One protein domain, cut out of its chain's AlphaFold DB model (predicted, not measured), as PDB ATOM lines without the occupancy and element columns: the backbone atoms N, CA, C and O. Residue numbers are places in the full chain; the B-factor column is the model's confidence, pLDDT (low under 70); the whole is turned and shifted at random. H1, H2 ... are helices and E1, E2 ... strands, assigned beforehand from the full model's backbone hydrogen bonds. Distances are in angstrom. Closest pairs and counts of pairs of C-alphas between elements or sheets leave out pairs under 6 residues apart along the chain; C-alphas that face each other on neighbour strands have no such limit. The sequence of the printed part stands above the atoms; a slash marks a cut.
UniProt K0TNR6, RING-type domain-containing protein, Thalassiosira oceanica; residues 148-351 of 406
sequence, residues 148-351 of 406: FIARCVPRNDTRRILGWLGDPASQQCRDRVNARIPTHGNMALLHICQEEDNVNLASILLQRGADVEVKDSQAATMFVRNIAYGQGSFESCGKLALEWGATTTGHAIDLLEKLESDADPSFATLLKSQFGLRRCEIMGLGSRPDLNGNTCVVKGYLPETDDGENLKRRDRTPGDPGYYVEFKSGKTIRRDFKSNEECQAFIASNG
ATOM      1  N   PHE A 148      17.959 -43.894 -24.719       95.19
ATOM      2  CA  PHE A 148      19.390 -43.633 -24.552       95.19
ATOM      3  C   PHE A 148      19.901 -42.484 -25.438       95.19
ATOM      4  O   PHE A 148      20.816 -41.782 -25.016       95.19
ATOM      5  N   ILE A 149      19.308 -42.260 -26.619       97.69
ATOM      6  CA  ILE A 149      19.614 -41.108 -27.480       97.69
ATOM      7  C   ILE A 149      19.074 -39.832 -26.840       97.69
ATOM      8  O   ILE A 149      19.800 -38.852 -26.723       97.69
ATOM      9  N   ALA A 150      17.846 -39.866 -26.323       95.69
ATOM     10  CA  ALA A 150      17.262 -38.749 -25.582       95.69
ATOM     11  C   ALA A 150      18.138 -38.306 -24.392       95.69
ATOM     12  O   ALA A 150      18.405 -37.121 -24.208       95.69
ATOM     13  N   ARG A 151      18.696 -39.264 -23.637       95.50
ATOM     14  CA  ARG A 151      19.619 -39.007 -22.511       95.50
ATOM     15  C   ARG A 151      20.982 -38.432 -22.919       95.50
ATOM     16  O   ARG A 151      21.769 -38.082 -22.039       95.50
ATOM     17  N   CYS A 152      21.281 -38.336 -24.213       96.88
ATOM     18  CA  CYS A 152      22.484 -37.668 -24.708       96.88
ATOM     19  C   CYS A 152      22.346 -36.138 -24.682       96.88
ATOM     20  O   CYS A 152      23.358 -35.456 -24.540       96.88
ATOM     21  N   VAL A 153      21.119 -35.597 -24.740       96.19
ATOM     22  CA  VAL A 153      20.851 -34.146 -24.717       96.19
ATOM     23  C   VAL A 153      21.381 -33.466 -23.443       96.19
ATOM     24  O   VAL A 153      22.224 -32.580 -23.589       96.19
ATOM     25  N   PRO A 154      21.019 -33.896 -22.212       93.19
ATOM     26  CA  PRO A 154      21.540 -33.283 -20.977       93.19
ATOM     27  C   PRO A 154      23.054 -33.465 -20.802       93.19
ATOM     28  O   PRO A 154      23.710 -32.730 -20.071       93.19
ATOM     29  N   ARG A 155      23.643 -34.462 -21.474       93.25
ATOM     30  CA  ARG A 155      25.096 -34.703 -21.484       93.25
ATOM     31  C   ARG A 155      25.818 -33.893 -22.557       93.25
ATOM     32  O   ARG A 155      27.039 -33.977 -22.653       93.25
ATOM     33  N   ASN A 156      25.067 -33.158 -23.376       89.81
ATOM     34  CA  ASN A 156      25.541 -32.466 -24.564       89.81
ATOM     35  C   ASN A 156      26.338 -33.377 -25.523       89.81
ATOM     36  O   ASN A 156      27.226 -32.918 -26.242       89.81
ATOM     37  N   ASP A 157      26.007 -34.674 -25.562       94.00
ATOM     38  CA  ASP A 157      26.600 -35.654 -26.480       94.00
ATOM     39  C   ASP A 157      25.929 -35.531 -27.856       94.00
ATOM     40  O   ASP A 157      25.218 -36.410 -28.349       94.00
ATOM     41  N   THR A 158      26.136 -34.359 -28.465       94.19
ATOM     42  CA  THR A 158      25.631 -34.004 -29.795       94.19
ATOM     43  C   THR A 158      26.097 -35.025 -30.824       94.19
ATOM     44  O   THR A 158      25.342 -35.399 -31.714       94.19
ATOM     45  N   ARG A 159      27.316 -35.547 -30.675       93.19
ATOM     46  CA  ARG A 159      27.894 -36.499 -31.616       93.19
ATOM     47  C   ARG A 159      27.068 -37.774 -31.732       93.19
ATOM     48  O   ARG A 159      26.728 -38.171 -32.844       93.19
ATOM     49  N   ARG A 160      26.701 -38.386 -30.605       95.62
ATOM     50  CA  ARG A 160      25.880 -39.601 -30.601       95.62
ATOM     51  C   ARG A 160      24.477 -39.357 -31.150       95.62
ATOM     52  O   ARG A 160      23.935 -40.220 -31.838       95.62
ATOM     53  N   ILE A 161      23.911 -38.177 -30.892       96.88
ATOM     54  CA  ILE A 161      22.607 -37.773 -31.434       96.88
ATOM     55  C   ILE A 161      22.686 -37.634 -32.955       96.88
ATOM     56  O   ILE A 161      21.889 -38.244 -33.659       96.88
ATOM     57  N   LEU A 162      23.666 -36.889 -33.475       95.31
ATOM     58  CA  LEU A 162      23.832 -36.697 -34.917       95.31
ATOM     59  C   LEU A 162      24.201 -37.999 -35.636       95.31
ATOM     60  O   LEU A 162      23.719 -38.222 -36.742       95.31
ATOM     61  N   GLY A 163      24.985 -38.874 -35.000       95.06
ATOM     62  CA  GLY A 163      25.278 -40.213 -35.515       95.06
ATOM     63  C   GLY A 163      24.027 -41.090 -35.611       95.06
ATOM     64  O   GLY A 163      23.847 -41.799 -36.595       95.06
ATOM     65  N   TRP A 164      23.115 -41.001 -34.634       96.31
ATOM     66  CA  TRP A 164      21.823 -41.680 -34.722       96.31
ATOM     67  C   TRP A 164      20.890 -41.045 -35.755       96.31
ATOM     68  O   TRP A 164      20.196 -41.775 -36.449       96.31
ATOM     69  N   LEU A 165      20.864 -39.721 -35.914       95.56
ATOM     70  CA  LEU A 165      20.080 -39.092 -36.986       95.56
ATOM     71  C   LEU A 165      20.593 -39.495 -38.375       95.56
ATOM     72  O   LEU A 165      19.796 -39.657 -39.294       95.56
ATOM     73  N   GLY A 166      21.904 -39.696 -38.504       93.00
ATOM     74  CA  GLY A 166      22.555 -40.024 -39.763       93.00
ATOM     75  C   GLY A 166      22.759 -38.797 -40.650       93.00
ATOM     76  O   GLY A 166      22.789 -37.649 -40.182       93.00
ATOM     77  N   ASP A 167      22.929 -39.062 -41.941       89.31
ATOM     78  CA  ASP A 167      23.179 -38.046 -42.959       89.31
ATOM     79  C   ASP A 167      21.997 -37.056 -43.069       89.31
ATOM     80  O   ASP A 167      20.856 -37.507 -43.215       89.31
ATOM     81  N   PRO A 168      22.228 -35.728 -43.018       87.50
ATOM     82  CA  PRO A 168      21.162 -34.721 -43.059       87.50
ATOM     83  C   PRO A 168      20.242 -34.792 -44.287       87.50
ATOM     84  O   PRO A 168      19.081 -34.397 -44.195       87.50
ATOM     85  N   ALA A 169      20.741 -35.259 -45.435       85.56
ATOM     86  CA  ALA A 169      19.969 -35.372 -46.668       85.56
ATOM     87  C   ALA A 169      19.221 -36.713 -46.779       85.56
ATOM     88  O   ALA A 169      18.343 -36.858 -47.634       85.56
ATOM     89  N   SER A 170      19.532 -37.686 -45.917       89.69
ATOM     90  CA  SER A 170      18.916 -39.014 -45.941       89.69
ATOM     91  C   SER A 170      17.458 -39.020 -45.472       89.69
ATOM     92  O   SER A 170      17.056 -38.266 -44.584       89.69
ATOM     93  N   GLN A 171      16.674 -39.961 -46.012       87.56
ATOM     94  CA  GLN A 171      15.320 -40.239 -45.519       87.56
ATOM     95  C   GLN A 171      15.334 -40.648 -44.039       87.56
ATOM     96  O   GLN A 171      14.495 -40.205 -43.266       87.56
ATOM     97  N   GLN A 172      16.361 -41.394 -43.620       90.25
ATOM     98  CA  GLN A 172      16.555 -41.784 -42.226       90.25
ATOM     99  C   GLN A 172      16.594 -40.576 -41.280       90.25
ATOM    100  O   GLN A 172      15.957 -40.622 -40.230       90.25
ATOM    101  N   CYS A 173      17.308 -39.501 -41.632       92.44
ATOM    102  CA  CYS A 173      17.339 -38.293 -40.808       92.44
ATOM    103  C   CYS A 173      15.966 -37.618 -40.753       92.44
ATOM    104  O   CYS A 173      15.548 -37.206 -39.673       92.44
ATOM    105  N   ARG A 174      15.242 -37.551 -41.879       88.56
ATOM    106  CA  ARG A 174      13.887 -36.970 -41.941       88.56
ATOM    107  C   ARG A 174      12.902 -37.712 -41.041       88.56
ATOM    108  O   ARG A 174      12.153 -37.072 -40.309       88.56
ATOM    109  N   ASP A 175      12.964 -39.041 -41.032       88.12
ATOM    110  CA  ASP A 175      12.096 -39.871 -40.193       88.12
ATOM    111  C   ASP A 175      12.494 -39.779 -38.706       88.12
ATOM    112  O   ASP A 175      11.647 -39.749 -37.813       88.12
ATOM    113  N   ARG A 176      13.803 -39.720 -38.415       95.12
ATOM    114  CA  ARG A 176      14.344 -39.745 -37.044       95.12
ATOM    115  C   ARG A 176      14.298 -38.408 -36.320       95.12
ATOM    116  O   ARG A 176      14.165 -38.398 -35.098       95.12
ATOM    117  N   VAL A 177      14.435 -37.284 -37.022       95.12
ATOM    118  CA  VAL A 177      14.546 -35.960 -36.383       95.12
ATOM    119  C   VAL A 177      13.281 -35.581 -35.600       95.12
ATOM    120  O   VAL A 177      13.367 -34.897 -34.581       95.12
ATOM    121  N   ASN A 178      12.134 -36.119 -36.022       93.75
ATOM    122  CA  ASN A 178      10.819 -35.938 -35.403       93.75
ATOM    123  C   ASN A 178      10.340 -37.171 -34.622       93.75
ATOM    124  O   ASN A 178       9.162 -37.269 -34.271       93.75
ATOM    125  N   ALA A 179      11.235 -38.126 -34.357       95.00
ATOM    126  CA  ALA A 179      10.930 -39.291 -33.544       95.00
ATOM    127  C   ALA A 179      10.591 -38.887 -32.102       95.00
ATOM    128  O   ALA A 179      11.163 -37.946 -31.537       95.00
ATOM    129  N   ARG A 180       9.679 -39.644 -31.489       94.12
ATOM    130  CA  ARG A 180       9.143 -39.378 -30.146       94.12
ATOM    131  C   ARG A 180       9.333 -40.574 -29.226       94.12
ATOM    132  O   ARG A 180       9.564 -41.685 -29.698       94.12
ATOM    133  N   ILE A 181       9.246 -40.346 -27.919       93.69
ATOM    134  CA  ILE A 181       9.376 -41.384 -26.890       93.69
ATOM    135  C   ILE A 181       7.991 -41.684 -26.289       93.69
ATOM    136  O   ILE A 181       7.578 -40.979 -25.361       93.69
ATOM    137  N   PRO A 182       7.268 -42.733 -26.729       89.06
ATOM    138  CA  PRO A 182       5.917 -43.018 -26.229       89.06
ATOM    139  C   PRO A 182       5.847 -43.209 -24.714       89.06
ATOM    140  O   PRO A 182       4.909 -42.771 -24.057       89.06
ATOM    141  N   THR A 183       6.883 -43.805 -24.127       87.44
ATOM    142  CA  THR A 183       6.960 -44.048 -22.679       87.44
ATOM    143  C   THR A 183       7.277 -42.800 -21.853       87.44
ATOM    144  O   THR A 183       7.158 -42.845 -20.632       87.44
ATOM    145  N   HIS A 184       7.675 -41.698 -22.492       88.56
ATOM    146  CA  HIS A 184       8.026 -40.430 -21.843       88.56
ATOM    147  C   HIS A 184       7.164 -39.302 -22.415       88.56
ATOM    148  O   HIS A 184       7.672 -38.273 -22.850       88.56
ATOM    149  N   GLY A 185       5.852 -39.537 -22.483       86.69
ATOM    150  CA  GLY A 185       4.884 -38.528 -22.902       86.69
ATOM    151  C   GLY A 185       5.104 -38.020 -24.323       86.69
ATOM    152  O   GLY A 185       4.944 -36.833 -24.568       86.69
ATOM    153  N   ASN A 186       5.511 -38.882 -25.259       91.38
ATOM    154  CA  ASN A 186       5.777 -38.505 -26.651       91.38
ATOM    155  C   ASN A 186       6.769 -37.333 -26.812       91.38
ATOM    156  O   ASN A 186       6.738 -36.621 -27.814       91.38
ATOM    157  N   MET A 187       7.695 -37.145 -25.864       92.88
ATOM    158  CA  MET A 187       8.738 -36.129 -26.005       92.88
ATOM    159  C   MET A 187       9.605 -36.397 -27.240       92.88
ATOM    160  O   MET A 187       9.964 -37.538 -27.533       92.88
ATOM    161  N   ALA A 188       9.964 -35.318 -27.931       95.75
ATOM    162  CA  ALA A 188      10.874 -35.299 -29.073       95.75
ATOM    163  C   ALA A 188      12.197 -34.658 -28.636       95.75
ATOM    164  O   ALA A 188      12.243 -33.989 -27.599       95.75
ATOM    165  N   LEU A 189      13.260 -34.786 -29.436       97.44
ATOM    166  CA  LEU A 189      14.545 -34.148 -29.117       97.44
ATOM    167  C   LEU A 189      14.409 -32.631 -28.909       97.44
ATOM    168  O   LEU A 189      15.023 -32.096 -27.995       97.44
ATOM    169  N   LEU A 190      13.555 -31.959 -29.688       96.69
ATOM    170  CA  LEU A 190      13.267 -30.530 -29.536       96.69
ATOM    171  C   LEU A 190      12.723 -30.164 -28.145       96.69
ATOM    172  O   LEU A 190      13.178 -29.185 -27.559       96.69
ATOM    173  N   HIS A 191      11.810 -30.968 -27.595       95.62
ATOM    174  CA  HIS A 191      11.281 -30.769 -26.242       95.62
ATOM    175  C   HIS A 191      12.382 -30.888 -25.184       95.62
ATOM    176  O   HIS A 191      12.485 -30.049 -24.295       95.62
ATOM    177  N   ILE A 192      13.252 -31.891 -25.320       96.25
ATOM    178  CA  ILE A 192      14.342 -32.136 -24.368       96.25
ATOM    179  C   ILE A 192      15.413 -31.039 -24.478       96.25
ATOM    180  O   ILE A 192      15.914 -30.560 -23.469       96.25
ATOM    181  N   CYS A 193      15.749 -30.590 -25.694       96.81
ATOM    182  CA  CYS A 193      16.667 -29.466 -25.891       96.81
ATOM    183  C   CYS A 193      16.128 -28.178 -25.272       96.81
ATOM    184  O   CYS A 193      16.904 -27.394 -24.737       96.81
ATOM    185  N   GLN A 194      14.817 -27.947 -25.347       95.25
ATOM    186  CA  GLN A 194      14.189 -26.801 -24.707       95.25
ATOM    187  C   GLN A 194      14.236 -26.910 -23.177       95.25
ATOM    188  O   GLN A 194      14.553 -25.916 -22.528       95.25
ATOM    189  N   GLU A 195      13.980 -28.089 -22.605       92.88
ATOM    190  CA  GLU A 195      14.067 -28.321 -21.156       92.88
ATOM    191  C   GLU A 195      15.487 -28.082 -20.615       92.88
ATOM    192  O   GLU A 195      15.657 -27.420 -19.592       92.88
ATOM    193  N   GLU A 196      16.505 -28.536 -21.351       93.75
ATOM    194  CA  GLU A 196      17.930 -28.393 -21.007       93.75
ATOM    195  C   GLU A 196      18.560 -27.067 -21.492       93.75
ATOM    196  O   GLU A 196      19.768 -26.868 -21.373       93.75
ATOM    197  N   ASP A 197      17.766 -26.174 -22.093       93.00
ATOM    198  CA  ASP A 197      18.200 -24.924 -22.742       93.00
ATOM    199  C   ASP A 197      19.356 -25.087 -23.761       93.00
ATOM    200  O   ASP A 197      20.176 -24.192 -23.979       93.00
ATOM    201  N   ASN A 198      19.429 -26.240 -24.432       93.94
ATOM    202  CA  ASN A 198      20.446 -26.544 -25.439       93.94
ATOM    203  C   ASN A 198      20.072 -25.961 -26.814       93.94
ATOM    204  O   ASN A 198      19.744 -26.681 -27.762       93.94
ATOM    205  N   VAL A 199      20.153 -24.632 -26.921       94.94
ATOM    206  CA  VAL A 199      19.815 -23.856 -28.132       94.94
ATOM    207  C   VAL A 199      20.596 -24.326 -29.354       94.94
ATOM    208  O   VAL A 199      20.042 -24.429 -30.441       94.94
ATOM    209  N   ASN A 200      21.881 -24.638 -29.186       94.88
ATOM    210  CA  ASN A 200      22.739 -25.055 -30.293       94.88
ATOM    211  C   ASN A 200      22.261 -26.370 -30.912       94.88
ATOM    212  O   ASN A 200      22.163 -26.477 -32.135       94.88
ATOM    213  N   LEU A 201      21.941 -27.362 -30.077       96.50
ATOM    214  CA  LEU A 201      21.403 -28.625 -30.561       96.50
ATOM    215  C   LEU A 201      19.997 -28.440 -31.142       96.50
ATOM    216  O   LEU A 201      19.721 -28.984 -32.207       96.50
ATOM    217  N   ALA A 202      19.138 -27.629 -30.514       97.25
ATOM    218  CA  ALA A 202      17.828 -27.282 -31.069       97.25
ATOM    219  C   ALA A 202      17.942 -26.645 -32.468       97.25
ATOM    220  O   ALA A 202      17.255 -27.080 -33.389       97.25
ATOM    221  N   SER A 203      18.860 -25.692 -32.667       96.75
ATOM    222  CA  SER A 203      19.150 -25.097 -33.976       96.75
ATOM    223  C   SER A 203      19.599 -26.142 -34.998       96.75
ATOM    224  O   SER A 203      19.123 -26.118 -36.130       96.75
ATOM    225  N   ILE A 204      20.476 -27.081 -34.621       96.00
ATOM    226  CA  ILE A 204      20.913 -28.156 -35.527       96.00
ATOM    227  C   ILE A 204      19.735 -29.059 -35.920       96.00
ATOM    228  O   ILE A 204      19.618 -29.425 -37.087       96.00
ATOM    229  N   LEU A 205      18.866 -29.413 -34.971       97.25
ATOM    230  CA  LEU A 205      17.682 -30.237 -35.232       97.25
ATOM    231  C   LEU A 205      16.711 -29.526 -36.182       97.25
ATOM    232  O   LEU A 205      16.296 -30.113 -37.177       97.25
ATOM    233  N   LEU A 206      16.416 -28.248 -35.936       97.00
ATOM    234  CA  LEU A 206      15.559 -27.429 -36.799       97.00
ATOM    235  C   LEU A 206      16.148 -27.287 -38.213       97.00
ATOM    236  O   LEU A 206      15.450 -27.504 -39.199       97.00
ATOM    237  N   GLN A 207      17.460 -27.054 -38.336       95.00
ATOM    238  CA  GLN A 207      18.175 -27.069 -39.624       95.00
ATOM    239  C   GLN A 207      18.107 -28.423 -40.347       95.00
ATOM    240  O   GLN A 207      18.257 -28.465 -41.563       95.00
ATOM    241  N   ARG A 208      17.886 -29.526 -39.622       93.88
ATOM    242  CA  ARG A 208      17.694 -30.878 -40.175       93.88
ATOM    243  C   ARG A 208      16.227 -31.220 -40.453       93.88
ATOM    244  O   ARG A 208      15.934 -32.356 -40.809       93.88
ATOM    245  N   GLY A 209      15.314 -30.256 -40.317       93.56
ATOM    246  CA  GLY A 209      13.888 -30.452 -40.582       93.56
ATOM    247  C   GLY A 209      13.092 -30.971 -39.386       93.56
ATOM    248  O   GLY A 209      12.032 -31.564 -39.580       93.56
ATOM    249  N   ALA A 210      13.582 -30.763 -38.160       95.88
ATOM    250  CA  ALA A 210      12.735 -30.940 -36.989       95.88
ATOM    251  C   ALA A 210      11.513 -30.017 -37.088       95.88
ATOM    252  O   ALA A 210      11.647 -28.826 -37.376       95.88
ATOM    253  N   ASP A 211      10.335 -30.573 -36.850       93.75
ATOM    254  CA  ASP A 211       9.074 -29.859 -36.835       93.75
ATOM    255  C   ASP A 211       8.984 -29.039 -35.547       93.75
ATOM    256  O   ASP A 211       8.905 -29.586 -34.447       93.75
ATOM    257  N   VAL A 212       9.012 -27.712 -35.675       94.06
ATOM    258  CA  VAL A 212       8.888 -26.792 -34.535       94.06
ATOM    259  C   VAL A 212       7.526 -26.925 -33.837       94.06
ATOM    260  O   VAL A 212       7.413 -26.629 -32.646       94.06
ATOM    261  N   GLU A 213       6.519 -27.427 -34.558       91.81
ATOM    262  CA  GLU A 213       5.171 -27.704 -34.069       91.81
ATOM    263  C   GLU A 213       4.989 -29.162 -33.623       91.81
ATOM    264  O   GLU A 213       3.859 -29.572 -33.344       91.81
ATOM    265  N   VAL A 214       6.075 -29.942 -33.496       91.44
ATOM    266  CA  VAL A 214       5.997 -31.286 -32.915       91.44
ATOM    267  C   VAL A 214       5.388 -31.194 -31.521       91.44
ATOM    268  O   VAL A 214       5.802 -30.377 -30.699       91.44
ATOM    269  N   LYS A 215       4.395 -32.040 -31.250       89.25
ATOM    270  CA  LYS A 215       3.649 -32.047 -29.992       89.25
ATOM    271  C   LYS A 215       3.941 -33.299 -29.182       89.25
ATOM    272  O   LYS A 215       4.053 -34.410 -29.713       89.25
ATOM    273  N   ASP A 216       4.073 -33.090 -27.882       89.88
ATOM    274  CA  ASP A 216       4.160 -34.149 -26.889       89.88
ATOM    275  C   ASP A 216       2.758 -34.651 -26.480       89.88
ATOM    276  O   ASP A 216       1.734 -34.316 -27.078       89.88
ATOM    277  N   SER A 217       2.690 -35.464 -25.431       87.00
ATOM    278  CA  SER A 217       1.442 -36.022 -24.916       87.00
ATOM    279  C   SER A 217       0.564 -35.010 -24.171       87.00
ATOM    280  O   SER A 217      -0.565 -35.324 -23.804       87.00
ATOM    281  N   GLN A 218       1.059 -33.807 -23.903       81.44
ATOM    282  CA  GLN A 218       0.258 -32.675 -23.435       81.44
ATOM    283  C   GLN A 218      -0.284 -31.860 -24.613       81.44
ATOM    284  O   GLN A 218      -0.864 -30.801 -24.392       81.44
ATOM    285  N   ALA A 219      -0.060 -32.326 -25.849       83.81
ATOM    286  CA  ALA A 219      -0.251 -31.562 -27.071       83.81
ATOM    287  C   ALA A 219       0.539 -30.235 -27.078       83.81
ATOM    288  O   ALA A 219       0.172 -29.291 -27.785       83.81
ATOM    289  N   ALA A 220       1.628 -30.167 -26.301       85.25
ATOM    290  CA  ALA A 220       2.473 -28.994 -26.162       85.25
ATOM    291  C   ALA A 220       3.668 -29.090 -27.114       85.25
ATOM    292  O   ALA A 220       4.296 -30.140 -27.231       85.25
ATOM    293  N   THR A 221       3.975 -27.975 -27.779       91.19
ATOM    294  CA  THR A 221       5.213 -27.791 -28.548       91.19
ATOM    295  C   THR A 221       6.331 -27.309 -27.629       91.19
ATOM    296  O   THR A 221       6.077 -26.893 -26.493       91.19
ATOM    297  N   MET A 222       7.574 -27.260 -28.120       92.62
ATOM    298  CA  MET A 222       8.677 -26.671 -27.347       92.62
ATOM    299  C   MET A 222       8.387 -25.227 -26.898       92.62
ATOM    300  O   MET A 222       8.765 -24.833 -25.797       92.62
ATOM    301  N   PHE A 223       7.672 -24.449 -27.717       90.81
ATOM    302  CA  PHE A 223       7.322 -23.070 -27.395       90.81
ATOM    303  C   PHE A 223       6.286 -23.014 -26.274       90.81
ATOM    304  O   PHE A 223       6.464 -22.282 -25.301       90.81
ATOM    305  N   VAL A 224       5.237 -23.838 -26.377       85.75
ATOM    306  CA  VAL A 224       4.203 -23.930 -25.341       85.75
ATOM    307  C   VAL A 224       4.838 -24.334 -24.017       85.75
ATOM    308  O   VAL A 224       4.642 -23.631 -23.034       85.75
ATOM    309  N   ARG A 225       5.665 -25.388 -23.989       85.81
ATOM    310  CA  ARG A 225       6.348 -25.838 -22.764       85.81
ATOM    311  C   ARG A 225       7.225 -24.754 -22.134       85.81
ATOM    312  O   ARG A 225       7.242 -24.618 -20.911       85.81
ATOM    313  N   ASN A 226       7.921 -23.967 -22.955       88.44
ATOM    314  CA  ASN A 226       8.762 -22.878 -22.472       88.44
ATOM    315  C   ASN A 226       7.953 -21.791 -21.749       88.44
ATOM    316  O   ASN A 226       8.331 -21.390 -20.650       88.44
ATOM    317  N   ILE A 227       6.830 -21.350 -22.327       83.06
ATOM    318  CA  ILE A 227       6.006 -20.290 -21.725       83.06
ATOM    319  C   ILE A 227       5.151 -20.822 -20.574       83.06
ATOM    320  O   ILE A 227       5.163 -20.267 -19.480       83.06
ATOM    321  N   ALA A 228       4.411 -21.899 -20.819       76.56
ATOM    322  CA  ALA A 228       3.422 -22.444 -19.899       76.56
ATOM    323  C   ALA A 228       4.037 -23.069 -18.647       76.56
ATOM    324  O   ALA A 228       3.563 -22.853 -17.533       76.56
ATOM    325  N   TYR A 229       5.087 -23.870 -18.838       76.44
ATOM    326  CA  TYR A 229       5.677 -24.681 -17.773       76.44
ATOM    327  C   TYR A 229       6.963 -24.063 -17.220       76.44
ATOM    328  O   TYR A 229       7.559 -24.621 -16.300       76.44
ATOM    329  N   GLY A 230       7.405 -22.922 -17.768       74.12
ATOM    330  CA  GLY A 230       8.619 -22.227 -17.335       74.12
ATOM    331  C   GLY A 230       9.890 -23.062 -17.505       74.12
ATOM    332  O   GLY A 230      10.847 -22.895 -16.751       74.12
ATOM    333  N   GLN A 231       9.886 -24.005 -18.448       78.62
ATOM    334  CA  GLN A 231      11.030 -24.869 -18.718       78.62
ATOM    335  C   GLN A 231      12.014 -24.150 -19.657       78.62
ATOM    336  O   GLN A 231      11.614 -23.590 -20.680       78.62
ATOM    337  N   GLY A 232      13.313 -24.182 -19.357       82.50
ATOM    338  CA  GLY A 232      14.340 -23.501 -20.159       82.50
ATOM    339  C   GLY A 232      14.217 -21.968 -20.189       82.50
ATOM    340  O   GLY A 232      13.407 -21.368 -19.483       82.50
ATOM    341  N   SER A 233      15.036 -21.309 -21.013       89.00
ATOM    342  CA  SER A 233      15.047 -19.846 -21.136       89.00
ATOM    343  C   SER A 233      14.232 -19.376 -22.343       89.00
ATOM    344  O   SER A 233      14.423 -19.837 -23.472       89.00
ATOM    345  N   PHE A 234      13.343 -18.402 -22.126       88.56
ATOM    346  CA  PHE A 234      12.616 -17.756 -23.223       88.56
ATOM    347  C   PHE A 234      13.560 -17.055 -24.204       88.56
ATOM    348  O   PHE A 234      13.414 -17.192 -25.414       88.56
ATOM    349  N   GLU A 235      14.565 -16.342 -23.691       89.50
ATOM    350  CA  GLU A 235      15.566 -15.635 -24.502       89.50
ATOM    351  C   GLU A 235      16.386 -16.573 -25.404       89.50
ATOM    352  O   GLU A 235      16.969 -16.132 -26.393       89.50
ATOM    353  N   SER A 236      16.391 -17.859 -25.062       92.81
ATOM    354  CA  SER A 236      17.097 -18.948 -25.718       92.81
ATOM    355  C   SER A 236      16.141 -19.728 -26.643       92.81
ATOM    356  O   SER A 236      15.868 -19.310 -27.772       92.81
ATOM    357  N   CYS A 237      15.604 -20.862 -26.177       93.44
ATOM    358  CA  CYS A 237      14.760 -21.755 -26.971       93.44
ATOM    359  C   CYS A 237      13.376 -21.160 -27.288       93.44
ATOM    360  O   CYS A 237      12.836 -21.449 -28.353       93.44
ATOM    361  N   GLY A 238      12.820 -20.300 -26.426       91.31
ATOM    362  CA  GLY A 238      11.531 -19.642 -26.685       91.31
ATOM    363  C   GLY A 238      11.565 -18.727 -27.915       91.31
ATOM    364  O   GLY A 238      10.749 -18.868 -28.828       91.31
ATOM    365  N   LYS A 239      12.561 -17.835 -27.991       91.75
ATOM    366  CA  LYS A 239      12.811 -16.977 -29.160       91.75
ATOM    367  C   LYS A 239      13.174 -17.789 -30.389       91.75
ATOM    368  O   LYS A 239      12.657 -17.506 -31.465       91.75
ATOM    369  N   LEU A 240      14.018 -18.811 -30.228       95.19
ATOM    370  CA  LEU A 240      14.357 -19.715 -31.322       95.19
ATOM    371  C   LEU A 240      13.088 -20.309 -31.947       95.19
ATOM    372  O   LEU A 240      12.926 -20.229 -33.159       95.19
ATOM    373  N   ALA A 241      12.166 -20.834 -31.139       94.44
ATOM    374  CA  ALA A 241      10.926 -21.416 -31.640       94.44
ATOM    375  C   ALA A 241      10.112 -20.408 -32.475       94.44
ATOM    376  O   ALA A 241       9.705 -20.721 -33.593       94.44
ATOM    377  N   LEU A 242       9.936 -19.173 -31.988       92.44
ATOM    378  CA  LEU A 242       9.208 -18.121 -32.715       92.44
ATOM    379  C   LEU A 242       9.886 -17.729 -34.029       92.44
ATOM    380  O   LEU A 242       9.206 -17.579 -35.045       92.44
ATOM    381  N   GLU A 243      11.212 -17.597 -34.037       93.75
ATOM    382  CA  GLU A 243      11.972 -17.302 -35.253       93.75
ATOM    383  C   GLU A 243      11.839 -18.409 -36.308       93.75
ATOM    384  O   GLU A 243      11.890 -18.113 -37.501       93.75
ATOM    385  N   TRP A 244      11.650 -19.659 -35.879       95.31
ATOM    386  CA  TRP A 244      11.375 -20.826 -36.729       95.31
ATOM    387  C   TRP A 244       9.887 -21.049 -37.018       95.31
ATOM    388  O   TRP A 244       9.520 -22.037 -37.643       95.31
ATOM    389  N   GLY A 245       9.028 -20.109 -36.621       91.25
ATOM    390  CA  GLY A 245       7.625 -20.092 -37.012       91.25
ATOM    391  C   GLY A 245       6.665 -20.749 -36.033       91.25
ATOM    392  O   GLY A 245       5.487 -20.860 -36.372       91.25
ATOM    393  N   ALA A 246       7.116 -21.083 -34.817       90.81
ATOM    394  CA  ALA A 246       6.271 -21.712 -33.806       90.81
ATOM    395  C   ALA A 246       4.975 -20.931 -33.603       90.81
ATOM    396  O   ALA A 246       5.015 -19.710 -33.433       90.81
ATOM    397  N   THR A 247       3.824 -21.580 -33.645       82.44
ATOM    398  CA  THR A 247       2.539 -20.898 -33.531       82.44
ATOM    399  C   THR A 247       2.273 -20.499 -32.082       82.44
ATOM    400  O   THR A 247       2.610 -21.198 -31.131       82.44
ATOM    401  N   THR A 248       1.660 -19.331 -31.896       70.75
ATOM    402  CA  THR A 248       1.135 -18.891 -30.590       70.75
ATOM    403  C   THR A 248      -0.324 -19.325 -30.409       70.75
ATOM    404  O   THR A 248      -0.962 -18.993 -29.414       70.75
ATOM    405  N   THR A 249      -0.863 -20.081 -31.371       55.78
ATOM    406  CA  THR A 249      -2.267 -20.486 -31.470       55.78
ATOM    407  C   THR A 249      -2.333 -21.966 -31.829       55.78
ATOM    408  O   THR A 249      -1.991 -22.343 -32.945       55.78
ATOM    409  N   GLY A 250      -2.768 -22.819 -30.904       53.12
ATOM    410  CA  GLY A 250      -2.806 -24.262 -31.173       53.12
ATOM    411  C   GLY A 250      -2.797 -25.161 -29.940       53.12
ATOM    412  O   GLY A 250      -3.173 -26.328 -30.056       53.12
ATOM    413  N   HIS A 251      -2.426 -24.623 -28.772       56.28
ATOM    414  CA  HIS A 251      -2.718 -25.212 -27.464       56.28
ATOM    415  C   HIS A 251      -2.880 -24.104 -26.412       56.28
ATOM    416  O   HIS A 251      -1.915 -23.614 -25.828       56.28
ATOM    417  N   ALA A 252      -4.126 -23.658 -26.243       49.16
ATOM    418  CA  ALA A 252      -4.493 -22.461 -25.493       49.16
ATOM    419  C   ALA A 252      -4.433 -22.618 -23.970       49.16
ATOM    420  O   ALA A 252      -4.327 -21.600 -23.293       49.16
ATOM    421  N   ILE A 253      -4.495 -23.856 -23.456       51.16
ATOM    422  CA  ILE A 253      -4.713 -24.124 -22.025       51.16
ATOM    423  C   ILE A 253      -3.707 -23.394 -21.162       51.16
ATOM    424  O   ILE A 253      -4.069 -22.501 -20.409       51.16
ATOM    425  N   ASP A 254      -2.435 -23.678 -21.386       57.41
ATOM    426  CA  ASP A 254      -1.421 -23.154 -20.494       57.41
ATOM    427  C   ASP A 254      -0.791 -21.854 -21.038       57.41
ATOM    428  O   ASP A 254      -0.313 -21.032 -20.266       57.41
ATOM    429  N   LEU A 255      -0.816 -21.612 -22.360       63.97
ATOM    430  CA  LEU A 255      -0.227 -20.402 -22.950       63.97
ATOM    431  C   LEU A 255      -1.090 -19.156 -22.699       63.97
ATOM    432  O   LEU A 255      -0.555 -18.130 -22.292       63.97
ATOM    433  N   LEU A 256      -2.406 -19.211 -22.948       60.53
ATOM    434  CA  LEU A 256      -3.269 -18.033 -22.783       60.53
ATOM    435  C   LEU A 256      -3.472 -17.697 -21.310       60.53
ATOM    436  O   LEU A 256      -3.337 -16.532 -20.948       60.53
ATOM    437  N   GLU A 257      -3.707 -18.707 -20.466       62.28
ATOM    438  CA  GLU A 257      -3.799 -18.509 -19.018       62.28
ATOM    439  C   GLU A 257      -2.512 -17.879 -18.479       62.28
ATOM    440  O   GLU A 257      -2.576 -16.873 -17.775       62.28
ATOM    441  N   LYS A 258      -1.340 -18.389 -18.880       65.38
ATOM    442  CA  LYS A 258      -0.060 -17.857 -18.405       65.38
ATOM    443  C   LYS A 258       0.229 -16.449 -18.918       65.38
ATOM    444  O   LYS A 258       0.714 -15.623 -18.153       65.38
ATOM    445  N   LEU A 259      -0.102 -16.144 -20.174       65.94
ATOM    446  CA  LEU A 259       0.028 -14.789 -20.726       65.94
ATOM    447  C   LEU A 259      -0.954 -13.789 -20.097       65.94
ATOM    448  O   LEU A 259      -0.683 -12.590 -20.107       65.94
ATOM    449  N   GLU A 260      -2.086 -14.256 -19.569       64.00
ATOM    450  CA  GLU A 260      -3.062 -13.430 -18.850       64.00
ATOM    451  C   GLU A 260      -2.729 -13.291 -17.354       64.00
ATOM    452  O   GLU A 260      -3.001 -12.242 -16.768       64.00
ATOM    453  N   SER A 261      -2.117 -14.309 -16.736       62.97
ATOM    454  CA  SER A 261      -1.788 -14.338 -15.306       62.97
ATOM    455  C   SER A 261      -0.432 -13.706 -14.968       62.97
ATOM    456  O   SER A 261      -0.302 -13.057 -13.928       62.97
ATOM    457  N   ASP A 262       0.587 -13.879 -15.819       55.88
ATOM    458  CA  ASP A 262       1.946 -13.375 -15.587       55.88
ATOM    459  C   ASP A 262       2.137 -11.980 -16.202       55.88
ATOM    460  O   ASP A 262       2.660 -11.817 -17.296       55.88
ATOM    461  N   ALA A 263       1.678 -10.969 -15.464       55.47
ATOM    462  CA  ALA A 263       2.316  -9.678 -15.146       55.47
ATOM    463  C   ALA A 263       3.256  -8.918 -16.131       55.47
ATOM    464  O   ALA A 263       3.912  -7.975 -15.687       55.47
ATOM    465  N   ASP A 264       3.285  -9.191 -17.435       68.75
ATOM    466  CA  ASP A 264       3.782  -8.238 -18.437       68.75
ATOM    467  C   ASP A 264       2.812  -8.140 -19.631       68.75
ATOM    468  O   ASP A 264       2.967  -8.832 -20.644       68.75
ATOM    469  N   PRO A 265       1.798  -7.251 -19.538       72.81
ATOM    470  CA  PRO A 265       0.834  -7.007 -20.614       72.81
ATOM    471  C   PRO A 265       1.500  -6.655 -21.942       72.81
ATOM    472  O   PRO A 265       0.945  -6.902 -23.015       72.81
ATOM    473  N   SER A 266       2.696  -6.072 -21.868       76.81
ATOM    474  CA  SER A 266       3.462  -5.703 -23.035       76.81
ATOM    475  C   SER A 266       3.967  -6.982 -23.720       76.81
ATOM    476  O   SER A 266       3.564  -7.260 -24.847       76.81
ATOM    477  N   PHE A 267       4.662  -7.873 -23.013       78.06
ATOM    478  CA  PHE A 267       5.110  -9.160 -23.559       78.06
ATOM    479  C   PHE A 267       3.980 -10.018 -24.160       78.06
ATOM    480  O   PHE A 267       4.124 -10.561 -25.259       78.06
ATOM    481  N   ALA A 268       2.818 -10.083 -23.502       77.31
ATOM    482  CA  ALA A 268       1.650 -10.784 -24.037       77.31
ATOM    483  C   ALA A 268       1.133 -10.162 -25.349       77.31
ATOM    484  O   ALA A 268       0.778 -10.884 -26.282       77.31
ATOM    485  N   THR A 269       1.129  -8.831 -25.446       77.75
ATOM    486  CA  THR A 269       0.776  -8.108 -26.680       77.75
ATOM    487  C   THR A 269       1.786  -8.391 -27.793       77.75
ATOM    488  O   THR A 269       1.394  -8.604 -28.940       77.75
ATOM    489  N   LEU A 270       3.081  -8.479 -27.462       78.94
ATOM    490  CA  LEU A 270       4.129  -8.831 -28.422       78.94
ATOM    491  C   LEU A 270       3.910 -10.228 -29.009       78.94
ATOM    492  O   LEU A 270       3.948 -10.382 -30.222       78.94
ATOM    493  N   LEU A 271       3.634 -11.235 -28.178       80.06
ATOM    494  CA  LEU A 271       3.406 -12.608 -28.650       80.06
ATOM    495  C   LEU A 271       2.093 -12.777 -29.431       80.06
ATOM    496  O   LEU A 271       1.988 -13.667 -30.277       80.06
ATOM    497  N   LYS A 272       1.094 -11.926 -29.169       76.44
ATOM    498  CA  LYS A 272      -0.157 -11.870 -29.942       76.44
ATOM    499  C   LYS A 272       0.015 -11.167 -31.296       76.44
ATOM    500  O   LYS A 272      -0.797 -11.388 -32.190       76.44
ATOM    501  N   SER A 273       1.057 -10.352 -31.470       78.81
ATOM    502  CA  SER A 273       1.356  -9.692 -32.745       78.81
ATOM    503  C   SER A 273       1.769 -10.700 -33.819       78.81
ATOM    504  O   SER A 273       2.527 -11.637 -33.566       78.81
ATOM    505  N   GLN A 274       1.343 -10.454 -35.061       80.44
ATOM    506  CA  GLN A 274       1.721 -11.250 -36.231       80.44
ATOM    507  C   GLN A 274       3.243 -11.357 -36.422       80.44
ATOM    508  O   GLN A 274       3.726 -12.372 -36.925       80.44
ATOM    509  N   PHE A 275       3.990 -10.318 -36.040       84.31
ATOM    510  CA  PHE A 275       5.428 -10.208 -36.301       84.31
ATOM    511  C   PHE A 275       6.288 -10.310 -35.039       84.31
ATOM    512  O   PHE A 275       7.505 -10.459 -35.142       84.31
ATOM    513  N   GLY A 276       5.682 -10.231 -33.852       82.69
ATOM    514  CA  GLY A 276       6.405 -10.134 -32.587       82.69
ATOM    515  C   GLY A 276       7.360 -11.304 -32.360       82.69
ATOM    516  O   GLY A 276       6.951 -12.460 -32.315       82.69
ATOM    517  N   LEU A 277       8.650 -10.982 -32.233       84.56
ATOM    518  CA  LEU A 277       9.780 -11.905 -32.055       84.56
ATOM    519  C   LEU A 277       9.942 -12.959 -33.158       84.56
ATOM    520  O   LEU A 277      10.740 -13.884 -33.017       84.56
ATOM    521  N   ARG A 278       9.245 -12.792 -34.282       89.12
ATOM    522  CA  ARG A 278       9.364 -13.645 -35.461       89.12
ATOM    523  C   ARG A 278      10.297 -13.019 -36.476       89.12
ATOM    524  O   ARG A 278      10.489 -11.798 -36.518       89.12
ATOM    525  N   ARG A 279      10.859 -13.869 -37.330       90.88
ATOM    526  CA  ARG A 279      11.669 -13.415 -38.452       90.88
ATOM    527  C   ARG A 279      10.760 -12.858 -39.550       90.88
ATOM    528  O   ARG A 279       9.769 -13.474 -39.940       90.88
ATOM    529  N   CYS A 280      11.108 -11.675 -40.033       90.56
ATOM    530  CA  CYS A 280      10.396 -10.962 -41.086       90.56
ATOM    531  C   CYS A 280      11.368 -10.527 -42.181       90.56
ATOM    532  O   CYS A 280      12.567 -10.397 -41.939       90.56
ATOM    533  N   GLU A 281      10.841 -10.277 -43.371       89.19
ATOM    534  CA  GLU A 281      11.524  -9.639 -44.492       89.19
ATOM    535  C   GLU A 281      11.046  -8.195 -44.635       89.19
ATOM    536  O   GLU A 281       9.845  -7.923 -44.547       89.19
ATOM    537  N   ILE A 282      11.989  -7.282 -44.855       88.25
ATOM    538  CA  ILE A 282      11.714  -5.862 -45.077       88.25
ATOM    539  C   ILE A 282      11.339  -5.646 -46.546       88.25
ATOM    540  O   ILE A 282      12.082  -6.035 -47.445       88.25
ATOM    541  N   MET A 283      10.207  -4.991 -46.792       88.25
ATOM    542  CA  MET A 283       9.614  -4.797 -48.114       88.25
ATOM    543  C   MET A 283       9.184  -3.345 -48.326       88.25
ATOM    544  O   MET A 283       8.586  -2.734 -47.450       88.25
ATOM    545  N   GLY A 284       9.400  -2.794 -49.522       84.12
ATOM    546  CA  GLY A 284       8.789  -1.520 -49.926       84.12
ATOM    547  C   GLY A 284       9.263  -0.280 -49.155       84.12
ATOM    548  O   GLY A 284       8.576   0.740 -49.164       84.12
ATOM    549  N   LEU A 285      10.425  -0.335 -48.500       83.75
ATOM    550  CA  LEU A 285      10.952   0.764 -47.697       83.75
ATOM    551  C   LEU A 285      11.572   1.839 -48.607       83.75
ATOM    552  O   LEU A 285      12.736   1.761 -48.997       83.75
ATOM    553  N   GLY A 286      10.776   2.844 -48.986       82.69
ATOM    554  CA  GLY A 286      11.188   3.885 -49.939       82.69
ATOM    555  C   GLY A 286      12.331   4.783 -49.447       82.69
ATOM    556  O   GLY A 286      13.134   5.257 -50.246       82.69
ATOM    557  N   SER A 287      12.443   4.987 -48.131       86.75
ATOM    558  CA  SER A 287      13.496   5.802 -47.508       86.75
ATOM    559  C   SER A 287      14.862   5.106 -47.452       86.75
ATOM    560  O   SER A 287      15.890   5.782 -47.402       86.75
ATOM    561  N   ARG A 288      14.881   3.767 -47.452       84.06
ATOM    562  CA  ARG A 288      16.083   2.921 -47.398       84.06
ATOM    563  C   ARG A 288      15.896   1.685 -48.282       84.06
ATOM    564  O   ARG A 288      15.739   0.575 -47.770       84.06
ATOM    565  N   PRO A 289      15.906   1.860 -49.617       86.00
ATOM    566  CA  PRO A 289      15.691   0.755 -50.545       86.00
ATOM    567  C   PRO A 289      16.785  -0.316 -50.457       86.00
ATOM    568  O   PRO A 289      16.536  -1.458 -50.824       86.00
ATOM    569  N   ASP A 290      17.961   0.034 -49.925       84.44
ATOM    570  CA  ASP A 290      19.071  -0.875 -49.626       84.44
ATOM    571  C   ASP A 290      18.742  -1.927 -48.554       84.44
ATOM    572  O   ASP A 290      19.434  -2.938 -48.454       84.44
ATOM    573  N   LEU A 291      17.699  -1.698 -47.748       84.81
ATOM    574  CA  LEU A 291      17.254  -2.640 -46.722       84.81
ATOM    575  C   LEU A 291      16.183  -3.616 -47.217       84.81
ATOM    576  O   LEU A 291      15.912  -4.596 -46.527       84.81
ATOM    577  N   ASN A 292      15.579  -3.373 -48.382       84.44
ATOM    578  CA  ASN A 292      14.555  -4.263 -48.922       84.44
ATOM    579  C   ASN A 292      15.154  -5.637 -49.255       84.44
ATOM    580  O   ASN A 292      16.228  -5.723 -49.844       84.44
ATOM    581  N   GLY A 293      14.454  -6.704 -48.872       83.00
ATOM    582  CA  GLY A 293      14.918  -8.090 -48.982       83.00
ATOM    583  C   GLY A 293      15.736  -8.581 -47.782       83.00
ATOM    584  O   GLY A 293      15.858  -9.789 -47.573       83.00
ATOM    585  N   ASN A 294      16.248  -7.680 -46.933       84.56
ATOM    586  CA  ASN A 294      16.923  -8.088 -45.701       84.56
ATOM    587  C   ASN A 294      15.917  -8.605 -44.671       84.56
ATOM    588  O   ASN A 294      14.769  -8.159 -44.604       84.56
ATOM    589  N   THR A 295      16.378  -9.517 -43.813       87.75
ATOM    590  CA  THR A 295      15.546 -10.072 -42.741       87.75
ATOM    591  C   THR A 295      15.854  -9.465 -41.382       87.75
ATOM    592  O   THR A 295      17.014  -9.217 -41.056       87.75
ATOM    593  N   CYS A 296      14.825  -9.280 -40.562       86.06
ATOM    594  CA  CYS A 296      14.927  -8.783 -39.195       86.06
ATOM    595  C   CYS A 296      14.077  -9.626 -38.233       86.06
ATOM    596  O   CYS A 296      13.301 -10.481 -38.657       86.06
ATOM    597  N   VAL A 297      14.236  -9.391 -36.930       85.62
ATOM    598  CA  VAL A 297      13.366  -9.948 -35.881       85.62
ATOM    599  C   VAL A 297      12.747  -8.778 -35.129       85.62
ATOM    600  O   VAL A 297      13.478  -7.929 -34.609       85.62
ATOM    601  N   VAL A 298      11.415  -8.713 -35.076       81.75
ATOM    602  CA  VAL A 298      10.698  -7.594 -34.446       81.75
ATOM    603  C   VAL A 298      10.749  -7.751 -32.929       81.75
ATOM    604  O   VAL A 298      10.148  -8.661 -32.371       81.75
ATOM    605  N   LYS A 299      11.495  -6.880 -32.244       71.75
ATOM    606  CA  LYS A 299      11.717  -6.963 -30.785       71.75
ATOM    607  C   LYS A 299      10.894  -5.972 -29.957       71.75
ATOM    608  O   LYS A 299      10.931  -6.055 -28.737       71.75
ATOM    609  N   GLY A 300      10.205  -5.029 -30.599       62.06
ATOM    610  CA  GLY A 300       9.459  -3.957 -29.934       62.06
ATOM    611  C   GLY A 300       7.968  -3.986 -30.249       62.06
ATOM    612  O   GLY A 300       7.539  -4.642 -31.198       62.06
ATOM    613  N   TYR A 301       7.196  -3.247 -29.455       54.59
ATOM    614  CA  TYR A 301       5.792  -2.956 -29.726       54.59
ATOM    615  C   TYR A 301       5.709  -2.109 -30.989       54.59
ATOM    616  O   TYR A 301       6.161  -0.964 -30.983       54.59
ATOM    617  N   LEU A 302       5.165  -2.668 -32.069       53.66
ATOM    618  CA  LEU A 302       4.649  -1.825 -33.139       53.66
ATOM    619  C   LEU A 302       3.454  -1.074 -32.529       53.66
ATOM    620  O   LEU A 302       2.559  -1.741 -31.998       53.66
ATOM    621  N   PRO A 303       3.459   0.274 -32.473       47.56
ATOM    622  CA  PRO A 303       2.258   1.005 -32.089       47.56
ATOM    623  C   PRO A 303       1.108   0.564 -32.998       47.56
ATOM    624  O   PRO A 303       1.352   0.215 -34.148       47.56
ATOM    625  N   GLU A 304      -0.134   0.595 -32.506       47.91
ATOM    626  CA  GLU A 304      -1.336   0.158 -33.252       47.91
ATOM    627  C   GLU A 304      -1.519   0.840 -34.624       47.91
ATOM    628  O   GLU A 304      -2.407   0.461 -35.375       47.91
ATOM    629  N   THR A 305      -0.704   1.855 -34.929       42.59
ATOM    630  CA  THR A 305      -0.694   2.639 -36.164       42.59
ATOM    631  C   THR A 305       0.512   2.381 -37.080       42.59
ATOM    632  O   THR A 305       0.533   2.924 -38.180       42.59
ATOM    633  N   ASP A 306       1.546   1.654 -36.635       49.16
ATOM    634  CA  ASP A 306       2.619   1.162 -37.513       49.16
ATOM    635  C   ASP A 306       2.257  -0.270 -37.892       49.16
ATOM    636  O   ASP A 306       2.676  -1.236 -37.248       49.16
ATOM    637  N   ASP A 307       1.475  -0.416 -38.956       54.53
ATOM    638  CA  ASP A 307       0.866  -1.685 -39.376       54.53
ATOM    639  C   ASP A 307       1.887  -2.727 -39.876       54.53
ATOM    640  O   ASP A 307       1.533  -3.729 -40.497       54.53
ATOM    641  N   GLY A 308       3.186  -2.493 -39.648       64.06
ATOM    642  CA  GLY A 308       4.249  -3.286 -40.238       64.06
ATOM    643  C   GLY A 308       4.100  -3.336 -41.756       64.06
ATOM    644  O   GLY A 308       4.423  -4.359 -42.342       64.06
ATOM    645  N   GLU A 309       3.606  -2.264 -42.397       74.00
ATOM    646  CA  GLU A 309       3.293  -2.239 -43.839       74.00
ATOM    647  C   GLU A 309       4.491  -2.663 -44.703       74.00
ATOM    648  O   GLU A 309       4.343  -3.195 -45.804       74.00
ATOM    649  N   ASN A 310       5.698  -2.456 -44.175       85.62
ATOM    650  CA  ASN A 310       6.961  -2.819 -44.796       85.62
ATOM    651  C   ASN A 310       7.567  -4.132 -44.281       85.62
ATOM    652  O   ASN A 310       8.747  -4.387 -44.514       85.62
ATOM    653  N   LEU A 311       6.814  -4.957 -43.559       87.94
ATOM    654  CA  LEU A 311       7.261  -6.235 -43.021       87.94
ATOM    655  C   LEU A 311       6.380  -7.367 -43.532       87.94
ATOM    656  O   LEU A 311       5.154  -7.329 -43.481       87.94
ATOM    657  N   LYS A 312       7.030  -8.436 -43.978       88.94
ATOM    658  CA  LYS A 312       6.373  -9.691 -44.326       88.94
ATOM    659  C   LYS A 312       6.924 -10.806 -43.450       88.94
ATOM    660  O   LYS A 312       8.138 -10.968 -43.365       88.94
ATOM    661  N   ARG A 313       6.050 -11.599 -42.819       88.19
ATOM    662  CA  ARG A 313       6.473 -12.766 -42.027       88.19
ATOM    663  C   ARG A 313       7.277 -13.720 -42.918       88.19
ATOM    664  O   ARG A 313       6.810 -14.101 -43.993       88.19
ATOM    665  N   ARG A 314       8.475 -14.085 -42.462       89.56
ATOM    666  CA  ARG A 314       9.416 -14.977 -43.148       89.56
ATOM    667  C   ARG A 314      10.173 -15.784 -42.102       89.56
ATOM    668  O   ARG A 314      11.321 -15.486 -41.771       89.56
ATOM    669  N   ASP A 315       9.487 -16.780 -41.559       91.88
ATOM    670  CA  ASP A 315      10.060 -17.667 -40.553       91.88
ATOM    671  C   ASP A 315      11.288 -18.405 -41.107       91.88
ATOM    672  O   ASP A 315      11.459 -18.575 -42.320       91.88
ATOM    673  N   ARG A 316      12.176 -18.825 -40.208       93.50
ATOM    674  CA  ARG A 316      13.322 -19.657 -40.566       93.50
ATOM    675  C   ARG A 316      12.842 -21.020 -41.061       93.50
ATOM    676  O   ARG A 316      11.890 -21.589 -40.539       93.50
ATOM    677  N   THR A 317      13.544 -21.552 -42.053       92.81
ATOM    678  CA  THR A 317      13.347 -22.916 -42.563       92.81
ATOM    679  C   THR A 317      14.707 -23.592 -42.730       92.81
ATOM    680  O   THR A 317      15.718 -22.891 -42.763       92.81
ATOM    681  N   PRO A 318      14.783 -24.925 -42.898       91.81
ATOM    682  CA  PRO A 318      16.051 -25.596 -43.192       91.81
ATOM    683  C   PRO A 318      16.808 -25.002 -44.393       91.81
ATOM    684  O   PRO A 318      18.033 -24.933 -44.375       91.81
ATOM    685  N   GLY A 319      16.080 -24.544 -45.419       89.88
ATOM    686  CA  GLY A 319      16.654 -23.916 -46.616       89.88
ATOM    687  C   GLY A 319      16.877 -22.405 -46.499       89.88
ATOM    688  O   GLY A 319      17.605 -21.837 -47.303       89.88
ATOM    689  N   ASP A 320      16.271 -21.749 -45.510       90.56
ATOM    690  CA  ASP A 320      16.405 -20.315 -45.240       90.56
ATOM    691  C   ASP A 320      16.487 -20.045 -43.721       90.56
ATOM    692  O   ASP A 320      15.586 -19.434 -43.134       90.56
ATOM    693  N   PRO A 321      17.535 -20.539 -43.039       91.56
ATOM    694  CA  PRO A 321      17.694 -20.384 -41.605       91.56
ATOM    695  C   PRO A 321      18.356 -19.062 -41.232       91.56
ATOM    696  O   PRO A 321      18.368 -18.754 -40.052       91.56
ATOM    697  N   GLY A 322      18.923 -18.280 -42.161       89.88
ATOM    698  CA  GLY A 322      19.583 -16.982 -41.916       89.88
ATOM    699  C   GLY A 322      20.883 -17.014 -41.084       89.88
ATOM    700  O   GLY A 322      21.515 -15.980 -40.891       89.88
ATOM    701  N   TYR A 323      21.270 -18.178 -40.575       92.50
ATOM    702  CA  TYR A 323      22.557 -18.519 -39.963       92.50
ATOM    703  C   TYR A 323      22.763 -20.027 -40.135       92.50
ATOM    704  O   TYR A 323      21.827 -20.737 -40.498       92.50
ATOM    705  N   TYR A 324      23.955 -20.546 -39.843       93.94
ATOM    706  CA  TYR A 324      24.180 -21.990 -39.850       93.94
ATOM    707  C   TYR A 324      24.984 -22.450 -38.634       93.94
ATOM    708  O   TYR A 324      26.056 -21.919 -38.348       93.94
ATOM    709  N   VAL A 325      24.452 -23.423 -37.897       94.12
ATOM    710  CA  VAL A 325      25.099 -24.056 -36.742       94.12
ATOM    711  C   VAL A 325      25.618 -25.431 -37.149       94.12
ATOM    712  O   VAL A 325      24.848 -26.303 -37.543       94.12
ATOM    713  N   GLU A 326      26.925 -25.626 -37.034       90.81
ATOM    714  CA  GLU A 326      27.633 -26.862 -37.374       90.81
ATOM    715  C   GLU A 326      28.112 -27.561 -36.112       90.81
ATOM    716  O   GLU A 326      28.492 -26.900 -35.149       90.81
ATOM    717  N   PHE A 327      28.193 -28.888 -36.139       90.62
ATOM    718  CA  PHE A 327      28.943 -29.648 -35.147       90.62
ATOM    719  C   PHE A 327      30.138 -30.311 -35.834       90.62
ATOM    720  O   PHE A 327      29.960 -31.227 -36.634       90.62
ATOM    721  N   LYS A 328      31.351 -29.830 -35.545       87.00
ATOM    722  CA  LYS A 328      32.607 -30.318 -36.132       87.00
ATOM    723  C   LYS A 328      33.661 -30.490 -35.048       87.00
ATOM    724  O   LYS A 328      33.808 -29.632 -34.181       87.00
ATOM    725  N   SER A 329      34.414 -31.593 -35.102       83.56
ATOM    726  CA  SER A 329      35.504 -31.880 -34.149       83.56
ATOM    727  C   SER A 329      35.084 -31.742 -32.672       83.56
ATOM    728  O   SER A 329      35.789 -31.144 -31.861       83.56
ATOM    729  N   GLY A 330      33.886 -32.230 -32.326       83.50
ATOM    730  CA  GLY A 330      33.356 -32.167 -30.959       83.50
ATOM    731  C   GLY A 330      32.861 -30.789 -30.505       83.50
ATOM    732  O   GLY A 330      32.494 -30.633 -29.343       83.50
ATOM    733  N   LYS A 331      32.855 -29.779 -31.384       87.75
ATOM    734  CA  LYS A 331      32.461 -28.404 -31.057       87.75
ATOM    735  C   LYS A 331      31.333 -27.922 -31.952       87.75
ATOM    736  O   LYS A 331      31.301 -28.205 -33.148       87.75
ATOM    737  N   THR A 332      30.451 -27.124 -31.365       90.81
ATOM    738  CA  THR A 332      29.420 -26.401 -32.105       90.81
ATOM    739  C   THR A 332      29.979 -25.070 -32.601       90.81
ATOM    740  O   THR A 332      30.530 -24.298 -31.816       90.81
ATOM    741  N   ILE A 333      29.842 -24.793 -33.895       92.38
ATOM    742  CA  ILE A 333      30.314 -23.571 -34.548       92.38
ATOM    743  C   ILE A 333      29.115 -22.886 -35.194       92.38
ATOM    744  O   ILE A 333      28.448 -23.471 -36.040       92.38
ATOM    745  N   ARG A 334      28.853 -21.636 -34.813       93.31
ATOM    746  CA  ARG A 334      27.846 -20.793 -35.460       93.31
ATOM    747  C   ARG A 334      28.500 -19.951 -36.551       93.31
ATOM    748  O   ARG A 334      29.531 -19.324 -36.315       93.31
ATOM    749  N   ARG A 335      27.880 -19.923 -37.727       93.69
ATOM    750  CA  ARG A 335      28.243 -19.080 -38.865       93.69
ATOM    751  C   ARG A 335      27.104 -18.110 -39.137       93.69
ATOM    752  O   ARG A 335      25.975 -18.532 -39.383       93.69
ATOM    753  N   ASP A 336      27.414 -16.823 -39.090       92.44
ATOM    754  CA  ASP A 336      26.511 -15.757 -39.511       92.44
ATOM    755  C   ASP A 336      26.920 -15.279 -40.914       92.44
ATOM    756  O   ASP A 336      28.086 -15.380 -41.302       92.44
ATOM    757  N   PHE A 337      25.953 -14.773 -41.674       89.56
ATOM    758  CA  PHE A 337      26.125 -14.373 -43.072       89.56
ATOM    759  C   PHE A 337      25.793 -12.896 -43.250       89.56
ATOM    760  O   PHE A 337      25.026 -12.329 -42.468       89.56
ATOM    761  N   LYS A 338      26.371 -12.255 -44.271       84.25
ATOM    762  CA  LYS A 338      26.106 -10.834 -44.547       84.25
ATOM    763  C   LYS A 338      24.764 -10.624 -45.230       84.25
ATOM    764  O   LYS A 338      24.156  -9.575 -45.042       84.25
ATOM    765  N   SER A 339      24.324 -11.598 -46.019       83.69
ATOM    766  CA  SER A 339      23.019 -11.590 -46.671       83.69
ATOM    767  C   SER A 339      22.360 -12.961 -46.597       83.69
ATOM    768  O   SER A 339      22.994 -13.973 -46.278       83.69
ATOM    769  N   ASN A 340      21.063 -12.992 -46.885       82.75
ATOM    770  CA  ASN A 340      20.318 -14.238 -46.858       82.75
ATOM    771  C   ASN A 340      20.720 -15.171 -48.008       82.75
ATOM    772  O   ASN A 340      20.811 -16.381 -47.828       82.75
ATOM    773  N   GLU A 341      21.030 -14.602 -49.168       86.88
ATOM    774  CA  GLU A 341      21.488 -15.315 -50.359       86.88
ATOM    775  C   GLU A 341      22.821 -16.023 -50.092       86.88
ATOM    776  O   GLU A 341      23.018 -17.153 -50.532       86.88
ATOM    777  N   GLU A 342      23.718 -15.395 -49.321       90.44
ATOM    778  CA  GLU A 342      24.979 -16.012 -48.897       90.44
ATOM    779  C   GLU A 342      24.723 -17.234 -47.997       90.44
ATOM    780  O   GLU A 342      25.335 -18.286 -48.191       90.44
ATOM    781  N   CYS A 343      23.772 -17.129 -47.061       90.50
ATOM    782  CA  CYS A 343      23.360 -18.245 -46.205       90.50
ATOM    783  C   CYS A 343      22.760 -19.398 -47.024       90.50
ATOM    784  O   CYS A 343      23.149 -20.555 -46.858       90.50
ATOM    785  N   GLN A 344      21.857 -19.087 -47.954       89.44
ATOM    786  CA  GLN A 344      21.215 -20.071 -48.828       89.44
ATOM    787  C   GLN A 344      22.229 -20.769 -49.746       89.44
ATOM    788  O   GLN A 344      22.200 -21.992 -49.878       89.44
ATOM    789  N   ALA A 345      23.170 -20.021 -50.331       90.94
ATOM    790  CA  ALA A 345      24.246 -20.577 -51.151       90.94
ATOM    791  C   ALA A 345      25.181 -21.484 -50.338       90.94
ATOM    792  O   ALA A 345      25.600 -22.545 -50.812       90.94
ATOM    793  N   PHE A 346      25.478 -21.107 -49.091       91.31
ATOM    794  CA  PHE A 346      26.229 -21.957 -48.176       91.31
ATOM    795  C   PHE A 346      25.494 -23.276 -47.900       91.31
ATOM    796  O   PHE A 346      26.091 -24.342 -47.990       91.31
ATOM    797  N   ILE A 347      24.189 -23.237 -47.633       88.75
ATOM    798  CA  ILE A 347      23.400 -24.449 -47.351       88.75
ATOM    799  C   ILE A 347      23.293 -25.342 -48.584       88.75
ATOM    800  O   ILE A 347      23.448 -26.557 -48.473       88.75
ATOM    801  N   ALA A 348      23.089 -24.747 -49.760       86.00
ATOM    802  CA  ALA A 348      23.046 -25.476 -51.021       86.00
ATOM    803  C   ALA A 348      24.385 -26.159 -51.348       86.00
ATOM    804  O   ALA A 348      24.392 -27.262 -51.887       86.00
ATOM    805  N   SER A 349      25.516 -25.529 -51.009       83.81
ATOM    806  CA  SER A 349      26.853 -26.100 -51.245       83.81
ATOM    807  C   SER A 349      27.289 -27.106 -50.176       83.81
ATOM    808  O   SER A 349      27.994 -28.060 -50.492       83.81
ATOM    809  N   ASN A 350      26.850 -26.933 -48.930       72.81
ATOM    810  CA  ASN A 350      27.215 -27.782 -47.794       72.81
ATOM    811  C   ASN A 350      26.214 -28.932 -47.552       72.81
ATOM    812  O   ASN A 350      26.246 -29.565 -46.496       72.81
ATOM    813  N   GLY A 351      25.304 -29.175 -48.504       55.34
ATOM    814  CA  GLY A 351      24.151 -30.072 -48.409       55.34
ATOM    815  C   GLY A 351      24.481 -31.560 -48.246       55.34
ATOM    816  O   GLY A 351      24.179 -32.351 -49.134       55.34
TER     817      GLY A 351
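This is residues 148 to 351 of the 406 residues of the protein "RING-type domain-containing protein" of Thalassiosira oceanica (UniProt K0TNR6). Eight short helices, H1 to H8, follow one another in a curved row, two by two; past H8 the chain makes a small three-strand sheet, E2 E1 E3, with long loops at residues 283 to 294 and 298 to 310, and then folds back to the hairpin E4 and E5, which packs on H4, with H9 next to the hairpin. The printed part has 204 residues, with nine named helices and five named strands: H1 to H8, then E1 to E5, then H9. Both sheets, E2 E1 E3 and E4 E5, are antiparallel. The class is mixed, helices and strands, with under half of the residues in named elements. The whole is compact, with a radius of gyration of the C-alphas of 17.6 A and spans of 52 by 45 by 25 A.

H1 is residues 158 to 165, beginning at C-alpha 158 (25.631, -34.004, -29.795); H2 is 171 to 177, H3 189 to 195, H4 199 to 207, 12.0 A long, and H5 222 to 228. H6 is residues 234 to 243, 12.1 A, H7 252 to 261, 13.3 A, and H8 265 to 272. E1 is residues 279 to 282, E2 295 to 297, E3 311 to 313, E4 323 to 328, 16.0 A, and E5 331 to 336, 16.3 A. H9, residues 340 to 349, is 14.2 A long and ends at C-alpha 349 (26.853, -26.100, -51.245).

H1 touches H2 at a steep tilt of 48 degrees, closest at the C-alphas of Leu 165 and Cys 173, 4.8 A. H3 and H4 are a helical hairpin, closest at the C-alphas of Cys 193 and Ala 202, 5.7 A. H5, the hub, touches H3, H6 and H7; its closest C-alphas to H6 are Phe 223 and Gly 238, 5.5 A. H7 and H8 only just touch, with 3 pairs of C-alphas within 8 A, and only at the corner by their link; the closest are Leu 259 and Ala 268, 5.4 A. H6 only grazes the sheet E2 E1 E3, with its residues 239 to 243. N 280 and O 296 of the hairpin E1 and E2 are 2.9 A apart; N 281 and O 312 of E1 and E3, 2.8 A. In the hairpin E4 and E5, N 326 and O 333 are 2.8 A apart. The closest C-alphas of H4 and E4 are Ile 204 and Val 325, 6.0 A; of H9 and E4, Cys 343 and Tyr 323, 6.3 A. Every O i to N i+4 pair is within hydrogen-bond range in H1, H2, H3, H4, H5, H8 and H9, and 5 of 6 in H6 and in H7.

The C-alphas farthest apart, Thr 183 and Ser 287, are 56.1 A apart. The printed part has no cut. The long links are H2 to H3, H4 to H5, E1 to E2 and E2 to E3. The mean pLDDT of the printed part is 85.0; it is under 70 at residues 249 to 264, 300 to 308 and 351.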